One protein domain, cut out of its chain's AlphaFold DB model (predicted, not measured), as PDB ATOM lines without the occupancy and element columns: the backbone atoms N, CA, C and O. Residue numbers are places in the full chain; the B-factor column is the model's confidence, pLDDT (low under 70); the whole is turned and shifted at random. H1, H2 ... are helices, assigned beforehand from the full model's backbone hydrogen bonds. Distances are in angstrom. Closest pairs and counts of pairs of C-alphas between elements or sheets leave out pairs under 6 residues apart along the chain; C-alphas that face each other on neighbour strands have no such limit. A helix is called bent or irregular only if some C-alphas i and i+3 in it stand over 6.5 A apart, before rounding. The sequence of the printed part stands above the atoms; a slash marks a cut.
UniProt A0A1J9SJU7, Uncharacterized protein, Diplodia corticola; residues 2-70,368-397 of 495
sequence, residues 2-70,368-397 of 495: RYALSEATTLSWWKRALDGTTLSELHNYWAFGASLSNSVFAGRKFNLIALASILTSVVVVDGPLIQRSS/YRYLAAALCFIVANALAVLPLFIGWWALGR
ATOM      1  N   ARG A   2      49.988 -45.070  -9.048       81.00
ATOM      2  CA  ARG A   2      48.728 -45.797  -9.347       81.00
ATOM      3  C   ARG A   2      47.480 -44.906  -9.424       81.00
ATOM      4  O   ARG A   2      46.689 -45.071 -10.335       81.00
ATOM      5  N   TYR A   3      47.366 -43.928  -8.526       86.50
ATOM      6  CA  TYR A   3      46.297 -42.926  -8.576       86.50
ATOM      7  C   TYR A   3      46.341 -42.070  -9.855       86.50
ATOM      8  O   TYR A   3      45.336 -41.856 -10.517       86.50
ATOM      9  N   ALA A   4      47.534 -41.626 -10.260       86.25
ATOM     10  CA  ALA A   4      47.686 -40.863 -11.497       86.25
ATOM     11  C   ALA A   4      47.318 -41.700 -12.733       86.25
ATOM     12  O   ALA A   4      46.743 -41.169 -13.674       86.25
ATOM     13  N   LEU A   5      47.603 -43.008 -12.720       87.75
ATOM     14  CA  LEU A   5      47.158 -43.920 -13.772       87.75
ATOM     15  C   LEU A   5      45.632 -44.052 -13.799       87.75
ATOM     16  O   LEU A   5      45.067 -44.006 -14.885       87.75
ATOM     17  N   SER A   6      44.964 -44.208 -12.650       88.19
ATOM     18  CA  SER A   6      43.502 -44.343 -12.631       88.19
ATOM     19  C   SER A   6      42.822 -43.098 -13.196       88.19
ATOM     20  O   SER A   6      41.991 -43.220 -14.091       88.19
ATOM     21  N   GLU A   7      43.257 -41.906 -12.790       88.50
ATOM     22  CA  GLU A   7      42.755 -40.640 -13.347       88.50
ATOM     23  C   GLU A   7      43.094 -40.475 -14.840       88.50
ATOM     24  O   GLU A   7      42.285 -40.032 -15.651       88.50
ATOM     25  N   ALA A   8      44.287 -40.892 -15.259       88.06
ATOM     26  CA  ALA A   8      44.656 -40.884 -16.670       88.06
ATOM     27  C   ALA A   8      43.783 -41.841 -17.507       88.06
ATOM     28  O   ALA A   8      43.443 -41.550 -18.659       88.06
ATOM     29  N   THR A   9      43.408 -42.996 -16.949       89.25
ATOM     30  CA  THR A   9      42.562 -43.989 -17.627       89.25
ATOM     31  C   THR A   9      41.120 -43.515 -17.774       89.25
ATOM     32  O   THR A   9      40.532 -43.716 -18.834       89.25
ATOM     33  N   THR A  10      40.564 -42.826 -16.770       89.12
ATOM     34  CA  THR A  10      39.208 -42.256 -16.836       89.12
ATOM     35  C   THR A  10      39.130 -41.180 -17.917       89.12
ATOM     36  O   THR A  10      38.260 -41.240 -18.788       89.12
ATOM     37  N   LEU A  11      40.089 -40.252 -17.940       88.50
ATOM     38  CA  LEU A  11      40.151 -39.175 -18.931       88.50
ATOM     39  C   LEU A  11      40.314 -39.703 -20.361       88.50
ATOM     40  O   LEU A  11      39.595 -39.290 -21.273       88.50
ATOM     41  N   SER A  12      41.244 -40.637 -20.566       88.31
ATOM     42  CA  SER A  12      41.508 -41.204 -21.893       88.31
ATOM     43  C   SER A  12      40.346 -42.049 -22.426       88.31
ATOM     44  O   SER A  12      40.101 -42.046 -23.634       88.31
ATOM     45  N   TRP A  13      39.594 -42.717 -21.551       90.31
ATOM     46  CA  TRP A  13      38.370 -43.438 -21.903       90.31
ATOM     47  C   TRP A  13      37.259 -42.494 -22.369       90.31
ATOM     48  O   TRP A  13      36.704 -42.692 -23.447       90.31
ATOM     49  N   TRP A  14      36.980 -41.428 -21.613       88.56
ATOM     50  CA  TRP A  14      35.935 -40.459 -21.959       88.56
ATOM     51  C   TRP A  14      36.258 -39.688 -23.234       88.56
ATOM     52  O   TRP A  14      35.380 -39.479 -24.066       88.56
ATOM     53  N   LYS A  15      37.530 -39.336 -23.441       88.06
ATOM     54  CA  LYS A  15      37.989 -38.757 -24.705       88.06
ATOM     55  C   LYS A  15      37.677 -39.677 -25.890       88.06
ATOM     56  O   LYS A  15      37.113 -39.234 -26.881       88.06
ATOM     57  N   ARG A  16      37.977 -40.975 -25.770       87.31
ATOM     58  CA  ARG A  16      37.654 -41.965 -26.812       87.31
ATOM     59  C   ARG A  16      36.156 -42.205 -26.988       87.31
ATOM     60  O   ARG A  16      35.735 -42.530 -28.095       87.31
ATOM     61  N   ALA A  17      35.360 -42.047 -25.935       86.62
ATOM     62  CA  ALA A  17      33.906 -42.097 -26.041       86.62
ATOM     63  C   ALA A  17      33.355 -40.901 -26.842       86.62
ATOM     64  O   ALA A  17      32.465 -41.089 -27.666       86.62
ATOM     65  N   LEU A  18      33.919 -39.700 -26.652       84.94
ATOM     66  CA  LEU A  18      33.541 -38.484 -27.385       84.94
ATOM     67  C   LEU A  18      33.969 -38.515 -28.859       84.94
ATOM     68  O   LEU A  18      33.200 -38.099 -29.720       84.94
ATOM     69  N   ASP A  19      35.161 -39.043 -29.153       85.19
ATOM     70  CA  ASP A  19      35.687 -39.149 -30.523       85.19
ATOM     71  C   ASP A  19      34.960 -40.219 -31.376       85.19
ATOM     72  O   ASP A  19      35.147 -40.269 -32.590       85.19
ATOM     73  N   GLY A  20      34.133 -41.071 -30.753       81.56
ATOM     74  CA  GLY A  20      33.421 -42.180 -31.396       81.56
ATOM     75  C   GLY A  20      34.304 -43.417 -31.603       81.56
ATOM     76  O   GLY A  20      35.209 -43.431 -32.432       81.56
ATOM     77  N   THR A  21      34.041 -44.493 -30.855       86.19
ATOM     78  CA  THR A  21      34.810 -45.754 -30.911       86.19
ATOM     79  C   THR A  21      33.921 -46.983 -30.718       86.19
ATOM     80  O   THR A  21      32.728 -46.875 -30.426       86.19
ATOM     81  N   THR A  22      34.486 -48.182 -30.895       87.25
ATOM     82  CA  THR A  22      33.760 -49.435 -30.643       87.25
ATOM     83  C   THR A  22      33.695 -49.759 -29.148       87.25
ATOM     84  O   THR A  22      34.652 -49.534 -28.406       87.25
ATOM     85  N   LEU A  23      32.605 -50.394 -28.703       85.75
ATOM     86  CA  LEU A  23      32.453 -50.830 -27.308       85.75
ATOM     87  C   LEU A  23      33.571 -51.796 -26.869       85.75
ATOM     88  O   LEU A  23      34.009 -51.763 -25.723       85.75
ATOM     89  N   SER A  24      34.074 -52.623 -27.794       84.44
ATOM     90  CA  SER A  24      35.212 -53.517 -27.545       84.44
ATOM     91  C   SER A  24      36.488 -52.738 -27.211       84.44
ATOM     92  O   SER A  24      37.203 -53.105 -26.282       84.44
ATOM     93  N   GLU A  25      36.803 -51.663 -27.937       84.81
ATOM     94  CA  GLU A  25      37.970 -50.825 -27.632       84.81
ATOM     95  C   GLU A  25      37.801 -50.070 -26.317       84.81
ATOM     96  O   GLU A  25      38.725 -50.037 -25.507       84.81
ATOM     97  N   LEU A  26      36.602 -49.551 -26.069       87.00
ATOM     98  CA  LEU A  26      36.255 -48.853 -24.839       87.00
ATOM     99  C   LEU A  26      36.371 -49.776 -23.607       87.00
ATOM    100  O   LEU A  26      36.900 -49.381 -22.564       87.00
ATOM    101  N   HIS A  27      35.975 -51.043 -23.756       87.19
ATOM    102  CA  HIS A  27      36.186 -52.091 -22.760       87.19
ATOM    103  C   HIS A  27      37.674 -52.395 -22.547       87.19
ATOM    104  O   HIS A  27      38.109 -52.481 -21.402       87.19
ATOM    105  N   ASN A  28      38.478 -52.501 -23.612       85.88
ATOM    106  CA  ASN A  28      39.920 -52.749 -23.483       85.88
ATOM    107  C   ASN A  28      40.631 -51.596 -22.749       85.88
ATOM    108  O   ASN A  28      41.470 -51.842 -21.889       85.88
ATOM    109  N   TYR A  29      40.263 -50.341 -23.028       86.75
ATOM    110  CA  TYR A  29      40.798 -49.162 -22.332       86.75
ATOM    111  C   TYR A  29      40.534 -49.210 -20.818       86.75
ATOM    112  O   TYR A  29      41.442 -48.954 -20.027       86.75
ATOM    113  N   TRP A  30      39.320 -49.597 -20.416       88.12
ATOM    114  CA  TRP A  30      38.974 -49.809 -19.009       88.12
ATOM    115  C   TRP A  30      39.706 -51.020 -18.407       88.12
ATOM    116  O   TRP A  30      40.318 -50.917 -17.343       88.12
ATOM    117  N   ALA A  31      39.711 -52.154 -19.112       86.50
ATOM    118  CA  ALA A  31      40.296 -53.407 -18.645       86.50
ATOM    119  C   ALA A  31      41.812 -53.305 -18.405       86.50
ATOM    120  O   ALA A  31      42.309 -53.902 -17.447       86.50
ATOM    121  N   PHE A  32      42.531 -52.538 -19.233       86.75
ATOM    122  CA  PHE A  32      43.970 -52.297 -19.084       86.75
ATOM    123  C   PHE A  32      44.309 -51.292 -17.973       86.75
ATOM    124  O   PHE A  32      45.369 -51.386 -17.355       86.75
ATOM    125  N   GLY A  33      43.419 -50.339 -17.683       82.81
ATOM    126  CA  GLY A  33      43.574 -49.431 -16.542       82.81
ATOM    127  C   GLY A  33      43.298 -50.106 -15.196       82.81
ATOM    128  O   GLY A  33      43.974 -49.824 -14.208       82.81
ATOM    129  N   ALA A  34      42.329 -51.029 -15.167       83.88
ATOM    130  CA  ALA A  34      41.869 -51.693 -13.950       83.88
ATOM    131  C   ALA A  34      42.711 -52.915 -13.538       83.88
ATOM    132  O   ALA A  34      42.787 -53.230 -12.350       83.88
ATOM    133  N   SER A  35      43.334 -53.625 -14.487       82.00
ATOM    134  CA  SER A  35      44.032 -54.885 -14.206       82.00
ATOM    135  C   SER A  35      45.351 -55.016 -14.960       82.00
ATOM    136  O   SER A  35      45.390 -55.029 -16.187       82.00
ATOM    137  N   LEU A  36      46.432 -55.233 -14.203       80.75
ATOM    138  CA  LEU A  36      47.764 -55.498 -14.752       80.75
ATOM    139  C   LEU A  36      47.791 -56.760 -15.629       80.75
ATOM    140  O   LEU A  36      48.456 -56.781 -16.659       80.75
ATOM    141  N   SER A  37      47.062 -57.808 -15.231       80.31
ATOM    142  CA  SER A  37      47.036 -59.079 -15.970       80.31
ATOM    143  C   SER A  37      46.490 -58.904 -17.389       80.31
ATOM    144  O   SER A  37      47.093 -59.388 -18.344       80.31
ATOM    145  N   ASN A  38      45.424 -58.118 -17.546       80.69
ATOM    146  CA  ASN A  38      44.831 -57.833 -18.852       80.69
ATOM    147  C   ASN A  38      45.795 -57.048 -19.747       80.69
ATOM    148  O   ASN A  38      45.870 -57.312 -20.945       80.69
ATOM    149  N   SER A  39      46.571 -56.129 -19.172       82.31
ATOM    150  CA  SER A  39      47.567 -55.343 -19.907       82.31
ATOM    151  C   SER A  39      48.764 -56.167 -20.369       82.31
ATOM    152  O   SER A  39      49.257 -55.959 -21.476       82.31
ATOM    153  N   VAL A  40      49.217 -57.126 -19.555       82.69
ATOM    154  CA  VAL A  40      50.321 -58.035 -19.909       82.69
ATOM    155  C   VAL A  40      49.891 -59.028 -20.994       82.69
ATOM    156  O   VAL A  40      50.658 -59.298 -21.915       82.69
ATOM    157  N   PHE A  41      48.651 -59.523 -20.941       82.44
ATOM    158  CA  PHE A  41      48.110 -60.483 -21.913       82.44
ATOM    159  C   PHE A  41      47.338 -59.834 -23.082       82.44
ATOM    160  O   PHE A  41      46.642 -60.525 -23.824       82.44
ATOM    161  N   ALA A  42      47.490 -58.523 -23.306       76.88
ATOM    162  CA  ALA A  42      46.757 -57.764 -24.329       76.88
ATOM    163  C   ALA A  42      47.042 -58.202 -25.786       76.88
ATOM    164  O   ALA A  42      46.238 -57.942 -26.691       76.88
ATOM    165  N   GLY A  43      48.183 -58.853 -26.042       77.12
ATOM    166  CA  GLY A  43      48.561 -59.368 -27.362       77.12
ATOM    167  C   GLY A  43      48.546 -58.287 -28.452       77.12
ATOM    168  O   GLY A  43      49.190 -57.249 -28.325       77.12
ATOM    169  N   ARG A  44      47.786 -58.509 -29.536       75.88
ATOM    170  CA  ARG A  44      47.655 -57.555 -30.662       75.88
ATOM    171  C   ARG A  44      46.848 -56.288 -30.337       75.88
ATOM    172  O   ARG A  44      46.801 -55.393 -31.173       75.88
ATOM    173  N   LYS A  45      46.211 -56.196 -29.165       79.62
ATOM    174  CA  LYS A  45      45.393 -55.042 -28.744       79.62
ATOM    175  C   LYS A  45      46.135 -54.100 -27.783       79.62
ATOM    176  O   LYS A  45      45.503 -53.372 -27.023       79.62
ATOM    177  N   PHE A  46      47.468 -54.134 -27.790       80.12
ATOM    178  CA  PHE A  46      48.306 -53.316 -26.919       80.12
ATOM    179  C   PHE A  46      48.142 -51.818 -27.221       80.12
ATOM    180  O   PHE A  46      48.289 -51.386 -28.363       80.12
ATOM    181  N   ASN A  47      47.845 -51.021 -26.195       83.75
ATOM    182  CA  ASN A  47      47.656 -49.575 -26.301       83.75
ATOM    183  C   ASN A  47      48.546 -48.817 -25.291       83.75
ATOM    184  O   ASN A  47      49.206 -49.411 -24.438       83.75
ATOM    185  N   LEU A  48      48.557 -47.482 -25.375       84.69
ATOM    186  CA  LEU A  48      49.360 -46.628 -24.486       84.69
ATOM    187  C   LEU A  48      48.999 -46.808 -22.997       84.69
ATOM    188  O   LEU A  48      49.862 -46.713 -22.129       84.69
ATOM    189  N   ILE A  49      47.733 -47.120 -22.702       86.38
ATOM    190  CA  ILE A  49      47.249 -47.389 -21.341       86.38
ATOM    191  C   ILE A  49      47.820 -48.703 -20.805       86.38
ATOM    192  O   ILE A  49      48.255 -48.752 -19.657       86.38
ATOM    193  N   ALA A  50      47.886 -49.748 -21.634       85.62
ATOM    194  CA  ALA A  50      48.515 -51.014 -21.284       85.62
ATOM    195  C   ALA A  50      50.001 -50.801 -20.952       85.62
ATOM    196  O   ALA A  50      50.455 -51.255 -19.902       85.62
ATOM    197  N   LEU A  51      50.734 -50.013 -21.750       87.31
ATOM    198  CA  LEU A  51      52.124 -49.640 -21.456       87.31
ATOM    199  C   LEU A  51      52.262 -48.887 -20.121       87.31
ATOM    200  O   LEU A  51      53.099 -49.250 -19.292       87.31
ATOM    201  N   ALA A  52      51.425 -47.874 -19.888       88.19
ATOM    202  CA  ALA A  52      51.433 -47.101 -18.646       88.19
ATOM    203  C   ALA A  52      51.082 -47.972 -17.423       88.19
ATOM    204  O   ALA A  52      51.708 -47.850 -16.370       88.19
ATOM    205  N   SER A  53      50.143 -48.910 -17.554       87.44
ATOM    206  CA  SER A  53      49.779 -49.843 -16.479       87.44
ATOM    207  C   SER A  53      50.911 -50.819 -16.121       87.44
ATOM    208  O   SER A  53      51.150 -51.093 -14.945       87.44
ATOM    209  N   ILE A  54      51.683 -51.279 -17.112       88.25
ATOM    210  CA  ILE A  54      52.847 -52.142 -16.883       88.25
ATOM    211  C   ILE A  54      53.957 -51.338 -16.197       88.25
ATOM    212  O   ILE A  54      54.439 -51.744 -15.140       88.25
ATOM    213  N   LEU A  55      54.318 -50.163 -16.716       88.06
ATOM    214  CA  LEU A  55      55.386 -49.335 -16.139       88.06
ATOM    215  C   LEU A  55      55.066 -48.849 -14.717       88.06
ATOM    216  O   LEU A  55      55.936 -48.842 -13.847       88.06
ATOM    217  N   THR A  56      53.807 -48.514 -14.434       87.62
ATOM    218  CA  THR A  56      53.369 -48.136 -13.079       87.62
ATOM    219  C   THR A  56      53.407 -49.283 -12.078       87.62
ATOM    220  O   THR A  56      53.583 -49.029 -10.885       87.62
ATOM    221  N   SER A  57      53.278 -50.531 -12.531       86.69
ATOM    222  CA  SER A  57      53.460 -51.705 -11.675       86.69
ATOM    223  C   SER A  57      54.935 -51.977 -11.357       86.69
ATOM    224  O   SER A  57      55.255 -52.334 -10.225       86.69
ATOM    225  N   VAL A  58      55.835 -51.717 -12.313       86.44
ATOM    226  CA  VAL A  58      57.288 -51.907 -12.163       86.44
ATOM    227  C   VAL A  58      57.913 -50.883 -11.209       86.44
ATOM    228  O   VAL A  58      58.888 -51.204 -10.539       86.44
ATOM    229  N   VAL A  59      57.313 -49.699 -11.036       86.56
ATOM    230  CA  VAL A  59      57.796 -48.661 -10.094       86.56
ATOM    231  C   VAL A  59      57.893 -49.117  -8.629       86.56
ATOM    232  O   VAL A  59      58.602 -48.503  -7.840       86.56
ATOM    233  N   VAL A  60      57.284 -50.243  -8.238       85.56
ATOM    234  CA  VAL A  60      57.519 -50.847  -6.907       85.56
ATOM    235  C   VAL A  60      59.007 -51.182  -6.676       85.56
ATOM    236  O   VAL A  60      59.472 -51.175  -5.536       85.56
ATOM    237  N   VAL A  61      59.774 -51.404  -7.750       86.00
ATOM    238  CA  VAL A  61      61.225 -51.655  -7.718       86.00
ATOM    239  C   VAL A  61      62.026 -50.435  -7.232       86.00
ATOM    240  O   VAL A  61      63.122 -50.606  -6.692       86.00
ATOM    241  N   ASP A  62      61.477 -49.219  -7.321       86.56
ATOM    242  CA  ASP A  62      62.162 -47.999  -6.874       86.56
ATOM    243  C   ASP A  62      62.433 -48.007  -5.367       86.56
ATOM    244  O   ASP A  62      63.469 -47.511  -4.929       86.56
ATOM    245  N   GLY A  63      61.560 -48.631  -4.566       87.12
ATOM    246  CA  GLY A  63      61.745 -48.743  -3.116       87.12
ATOM    247  C   GLY A  63      63.073 -49.423  -2.755       87.12
ATOM    248  O   GLY A  63      63.937 -48.788  -2.145       87.12
ATOM    249  N   PRO A  64      63.289 -50.686  -3.170       90.25
ATOM    250  CA  PRO A  64      64.564 -51.372  -2.978       90.25
ATOM    251  C   PRO A  64      65.765 -50.678  -3.639       90.25
ATOM    252  O   PRO A  64      66.853 -50.673  -3.063       90.25
ATOM    253  N   LEU A  65      65.610 -50.087  -4.830       90.00
ATOM    254  CA  LEU A  65      66.717 -49.404  -5.514       90.00
ATOM    255  C   LEU A  65      67.193 -48.164  -4.751       90.00
ATOM    256  O   LEU A  65      68.398 -47.984  -4.570       90.00
ATOM    257  N   ILE A  66      66.264 -47.344  -4.256       90.19
ATOM    258  CA  ILE A  66      66.579 -46.153  -3.458       90.19
ATOM    259  C   ILE A  66      67.194 -46.568  -2.121       90.19
ATOM    260  O   ILE A  66      68.217 -46.009  -1.733       90.19
ATOM    261  N   GLN A  67      66.673 -47.609  -1.465       90.06
ATOM    262  CA  GLN A  67      67.275 -48.148  -0.237       90.06
ATOM    263  C   GLN A  67      68.716 -48.636  -0.450       90.06
ATOM    264  O   GLN A  67      69.559 -48.455   0.422       90.06
ATOM    265  N   ARG A  68      69.036 -49.211  -1.618       89.94
ATOM    266  CA  ARG A  68      70.403 -49.651  -1.959       89.94
ATOM    267  C   ARG A  68      71.295 -48.544  -2.518       89.94
ATOM    268  O   ARG A  68      72.487 -48.779  -2.729       89.94
ATOM    269  N   SER A  69      70.753 -47.355  -2.772       90.56
ATOM    270  CA  SER A  69      71.524 -46.220  -3.284       90.56
ATOM    271  C   SER A  69      72.418 -45.571  -2.228       90.56
ATOM    272  O   SER A  69      73.395 -44.930  -2.600       90.56
ATOM    273  N   SER A  70      72.150 -45.791  -0.940       91.44
ATOM    274  CA  SER A  70      73.000 -45.351   0.166       91.44
ATOM    275  C   SER A  70      73.422 -46.540   1.018       91.44
ATOM    276  O   SER A  70      72.577 -47.317   1.460       91.44
ATOM    277  N   TYR A 368      75.672 -44.590  -7.091       92.69
ATOM    278  CA  TYR A 368      75.030 -43.894  -8.216       92.69
ATOM    279  C   TYR A 368      74.350 -44.815  -9.236       92.69
ATOM    280  O   TYR A 368      73.350 -44.421  -9.821       92.69
ATOM    281  N   ARG A 369      74.821 -46.057  -9.411       93.31
ATOM    282  CA  ARG A 369      74.182 -47.038 -10.309       93.31
ATOM    283  C   ARG A 369      72.729 -47.352  -9.932       93.31
ATOM    284  O   ARG A 369      71.884 -47.462 -10.812       93.31
ATOM    285  N   TYR A 370      72.435 -47.484  -8.637       92.44
ATOM    286  CA  TYR A 370      71.083 -47.796  -8.166       92.44
ATOM    287  C   TYR A 370      70.201 -46.548  -8.184       92.44
ATOM    288  O   TYR A 370      69.034 -46.633  -8.556       92.44
ATOM    289  N   LEU A 371      70.785 -45.384  -7.866       91.81
ATOM    290  CA  LEU A 371      70.108 -44.094  -7.977       91.81
ATOM    291  C   LEU A 371      69.706 -43.791  -9.428       91.81
ATOM    292  O   LEU A 371      68.565 -43.422  -9.684       91.81
ATOM    293  N   ALA A 372      70.625 -43.984 -10.378       92.62
ATOM    294  CA  ALA A 372      70.371 -43.778 -11.799       92.62
ATOM    295  C   ALA A 372      69.279 -44.725 -12.314       92.62
ATOM    296  O   ALA A 372      68.368 -44.277 -13.002       92.62
ATOM    297  N   ALA A 373      69.319 -46.005 -11.927       91.00
ATOM    298  CA  ALA A 373      68.281 -46.965 -12.292       91.00
ATOM    299  C   ALA A 373      66.892 -46.544 -11.778       91.00
ATOM    300  O   ALA A 373      65.945 -46.518 -12.560       91.00
ATOM    301  N   ALA A 374      66.779 -46.154 -10.502       91.12
ATOM    302  CA  ALA A 374      65.520 -45.668  -9.931       91.12
ATOM    303  C   ALA A 374      65.021 -44.401 -10.647       91.12
ATOM    304  O   ALA A 374      63.853 -44.302 -11.019       91.12
ATOM    305  N   LEU A 375      65.917 -43.446 -10.921       92.00
ATOM    306  CA  LEU A 375      65.573 -42.230 -11.659       92.00
ATOM    307  C   LEU A 375      65.029 -42.558 -13.058       92.00
ATOM    308  O   LEU A 375      64.019 -41.990 -13.473       92.00
ATOM    309  N   CYS A 376      65.657 -43.497 -13.771       91.56
ATOM    310  CA  CYS A 376      65.194 -43.945 -15.082       91.56
ATOM    311  C   CYS A 376      63.774 -44.527 -15.027       91.56
ATOM    312  O   CYS A 376      62.965 -44.193 -15.891       91.56
ATOM    313  N   PHE A 377      63.441 -45.344 -14.022       90.19
ATOM    314  CA  PHE A 377      62.092 -45.904 -13.871       90.19
ATOM    315  C   PHE A 377      61.041 -44.834 -13.559       90.19
ATOM    316  O   PHE A 377      59.971 -44.831 -14.175       90.19
ATOM    317  N   ILE A 378      61.357 -43.886 -12.675       89.81
ATOM    318  CA  ILE A 378      60.467 -42.767 -12.342       89.81
ATOM    319  C   ILE A 378      60.188 -41.914 -13.586       89.81
ATOM    320  O   ILE A 378      59.026 -41.618 -13.882       89.81
ATOM    321  N   VAL A 379      61.232 -41.552 -14.340       91.50
ATOM    322  CA  VAL A 379      61.109 -40.746 -15.565       91.50
ATOM    323  C   VAL A 379      60.349 -41.506 -16.651       91.50
ATOM    324  O   VAL A 379      59.438 -40.945 -17.255       91.50
ATOM    325  N   ALA A 380      60.656 -42.787 -16.876       89.88
ATOM    326  CA  ALA A 380      59.954 -43.613 -17.859       89.88
ATOM    327  C   ALA A 380      58.457 -43.736 -17.542       89.88
ATOM    328  O   ALA A 380      57.620 -43.642 -18.439       89.88
ATOM    329  N   ASN A 381      58.103 -43.891 -16.266       88.81
ATOM    330  CA  ASN A 381      56.711 -43.938 -15.841       88.81
ATOM    331  C   ASN A 381      56.011 -42.580 -16.030       88.81
ATOM    332  O   ASN A 381      54.917 -42.520 -16.590       88.81
ATOM    333  N   ALA A 382      56.662 -41.476 -15.652       88.69
ATOM    334  CA  ALA A 382      56.127 -40.138 -15.901       88.69
ATOM    335  C   ALA A 382      55.865 -39.904 -17.400       88.69
ATOM    336  O   ALA A 382      54.778 -39.464 -17.767       88.69
ATOM    337  N   LEU A 383      56.807 -40.275 -18.272       90.50
ATOM    338  CA  LEU A 383      56.659 -40.168 -19.727       90.50
ATOM    339  C   LEU A 383      55.553 -41.066 -20.300       90.50
ATOM    340  O   LEU A 383      54.977 -40.720 -21.326       90.50
ATOM    341  N   ALA A 384      55.231 -42.189 -19.656       88.50
ATOM    342  CA  ALA A 384      54.140 -43.064 -20.081       88.50
ATOM    343  C   ALA A 384      52.757 -42.547 -19.651       88.50
ATOM    344  O   ALA A 384      51.778 -42.720 -20.377       88.50
ATOM    345  N   VAL A 385      52.670 -41.905 -18.484       88.69
ATOM    346  CA  VAL A 385      51.408 -41.404 -17.922       88.69
ATOM    347  C   VAL A 385      51.063 -40.003 -18.439       88.69
ATOM    348  O   VAL A 385      49.897 -39.727 -18.709       88.69
ATOM    349  N   LEU A 386      52.049 -39.122 -18.636       89.12
ATOM    350  CA  LEU A 386      51.831 -37.735 -19.070       89.12
ATOM    351  C   LEU A 386      50.995 -37.601 -20.359       89.12
ATOM    352  O   LEU A 386      50.068 -36.788 -20.367       89.12
ATOM    353  N   PRO A 387      51.228 -38.385 -21.432       88.44
ATOM    354  CA  PRO A 387      50.460 -38.237 -22.663       88.44
ATOM    355  C   PRO A 387      48.984 -38.630 -22.517       88.44
ATOM    356  O   PRO A 387      48.155 -38.177 -23.302       88.44
ATOM    357  N   LEU A 388      48.633 -39.437 -21.510       86.50
ATOM    358  CA  LEU A 388      47.246 -39.830 -21.246       86.50
ATOM    359  C   LEU A 388      46.402 -38.674 -20.702       86.50
ATOM    360  O   LEU A 388      45.189 -38.662 -20.897       86.50
ATOM    361  N   PHE A 389      47.038 -37.679 -20.083       87.00
ATOM    362  CA  PHE A 389      46.366 -36.453 -19.665       87.00
ATOM    363  C   PHE A 389      46.131 -35.486 -20.835       87.00
ATOM    364  O   PHE A 389      45.364 -34.539 -20.698       87.00
ATOM    365  N   ILE A 390      46.737 -35.686 -22.012       85.50
ATOM    366  CA  ILE A 390      46.597 -34.740 -23.129       85.50
ATOM    367  C   ILE A 390      45.155 -34.724 -23.659       85.50
ATOM    368  O   ILE A 390      44.638 -35.706 -24.202       85.50
ATOM    369  N   GLY A 391      44.535 -33.545 -23.597       75.88
ATOM    370  CA  GLY A 391      43.153 -33.330 -24.025       75.88
ATOM    371  C   GLY A 391      42.136 -33.410 -22.891       75.88
ATOM    372  O   GLY A 391      40.946 -33.395 -23.174       75.88
ATOM    373  N   TRP A 392      42.579 -33.435 -21.628       81.12
ATOM    374  CA  TRP A 392      41.682 -33.341 -20.473       81.12
ATOM    375  C   TRP A 392      40.775 -32.100 -20.516       81.12
ATOM    376  O   TRP A 392      39.607 -32.166 -20.147       81.12
ATOM    377  N   TRP A 393      41.279 -30.998 -21.075       81.44
ATOM    378  CA  TRP A 393      40.537 -29.755 -21.306       81.44
ATOM    379  C   TRP A 393      39.303 -29.928 -22.206       81.44
ATOM    380  O   TRP A 393      38.344 -29.176 -22.075       81.44
ATOM    381  N   ALA A 394      39.319 -30.907 -23.118       79.44
ATOM    382  CA  ALA A 394      38.240 -31.118 -24.083       79.44
ATOM    383  C   ALA A 394      36.975 -31.714 -23.446       79.44
ATOM    384  O   ALA A 394      35.900 -31.619 -24.029       79.44
ATOM    385  N   LEU A 395      37.084 -32.311 -22.253       79.56
ATOM    386  CA  LEU A 395      35.937 -32.906 -21.570       79.56
ATOM    387  C   LEU A 395      35.025 -31.855 -20.921       79.56
ATOM    388  O   LEU A 395      33.866 -32.156 -20.657       79.56
ATOM    389  N   GLY A 396      35.528 -30.646 -20.635       74.75
ATOM    390  CA  GLY A 396      34.749 -29.538 -20.060       74.75
ATOM    391  C   GLY A 396      34.144 -29.784 -18.665       74.75
ATOM    392  O   GLY A 396      33.520 -28.881 -18.116       74.75
ATOM    393  N   ARG A 397      34.323 -30.979 -18.084       79.06
ATOM    394  CA  ARG A 397      33.804 -31.406 -16.775       79.06
ATOM    395  C   ARG A 397      34.717 -32.448 -16.123       79.06
ATOM    396  O   ARG A 397      35.468 -33.133 -16.818       79.06
TER     397      ARG A 397
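AT A GLANCE: This is residues 2 to 70 and 368 to 397 of the 495 residues of an uncharacterized protein of Diplodia corticola (UniProt A0A1J9SJU7). Two pairs of helices, joined end to end, make an elongated body: the long H4 and H5 lie side by side toward one end, and the hairpin of H1 and H2 makes the other. The pairs overlap where H4 begins and H5 ends; short H3 packs there on H2 and H4, and short H6 packs on H1. The printed part has 99 residues with six named helices, H1 to H6 in chain order, and no named strand; the class is all helix. It is only just loose, close to compact, with a radius of gyration of the C-alphas of 15.2 A and spans of 50 by 31 by 18 A.

IN THESE COORDINATES: H4, residues 48 to 69, is 30.7 A long, with a kink of 40 degrees near residue 61. H5, residues 368 to 389, is 31.8 A long and only just irregular: C-alphas 384 and 387 are 6.6 A apart. H1, residues 2 to 18, is 24.7 A long and begins at C-alpha 2 (48.728, -45.797, -9.347). H2 is residues 23 to 34, 16.4 A; H3 36 to 40, 6.3 A; H6 392 to 395, 5.9 A, ending at C-alpha 395 (35.937, -32.906, -21.570).

HOW THE PARTS SIT: H1, H2, H4 and H5 form a bundle, helices at shallow tilts to those they touch. H4 touches H5, opposite ways at 25 degrees; the closest C-alphas, Ala 52 and Ala 384, are 5.1 A apart. H5 touches H1 with residues 385 to 389 alone, closest C-alphas Leu 388 and Ala 8, 5.4 A. H2 touches H4 with residues 29 to 33 alone, closest C-alphas Phe 32 and Ala 50, 5.2 A. H3 and H5 are apart. Each O i to N i+4 pair is within hydrogen-bond range in H1, H2 and H3, against 13 of 18 in H4 and 15 of 18 in H5; H6 is too short for such a pair.

THE WHOLE: The C-alphas farthest apart, Gly 20 and Ser 70, are 50.7 A apart. Residues 71 to 367 are not printed; C-alphas 70 and 368 are 8.7 A apart across the cut. Of the links printed whole, none is long. No printed residue is under 70 in pLDDT.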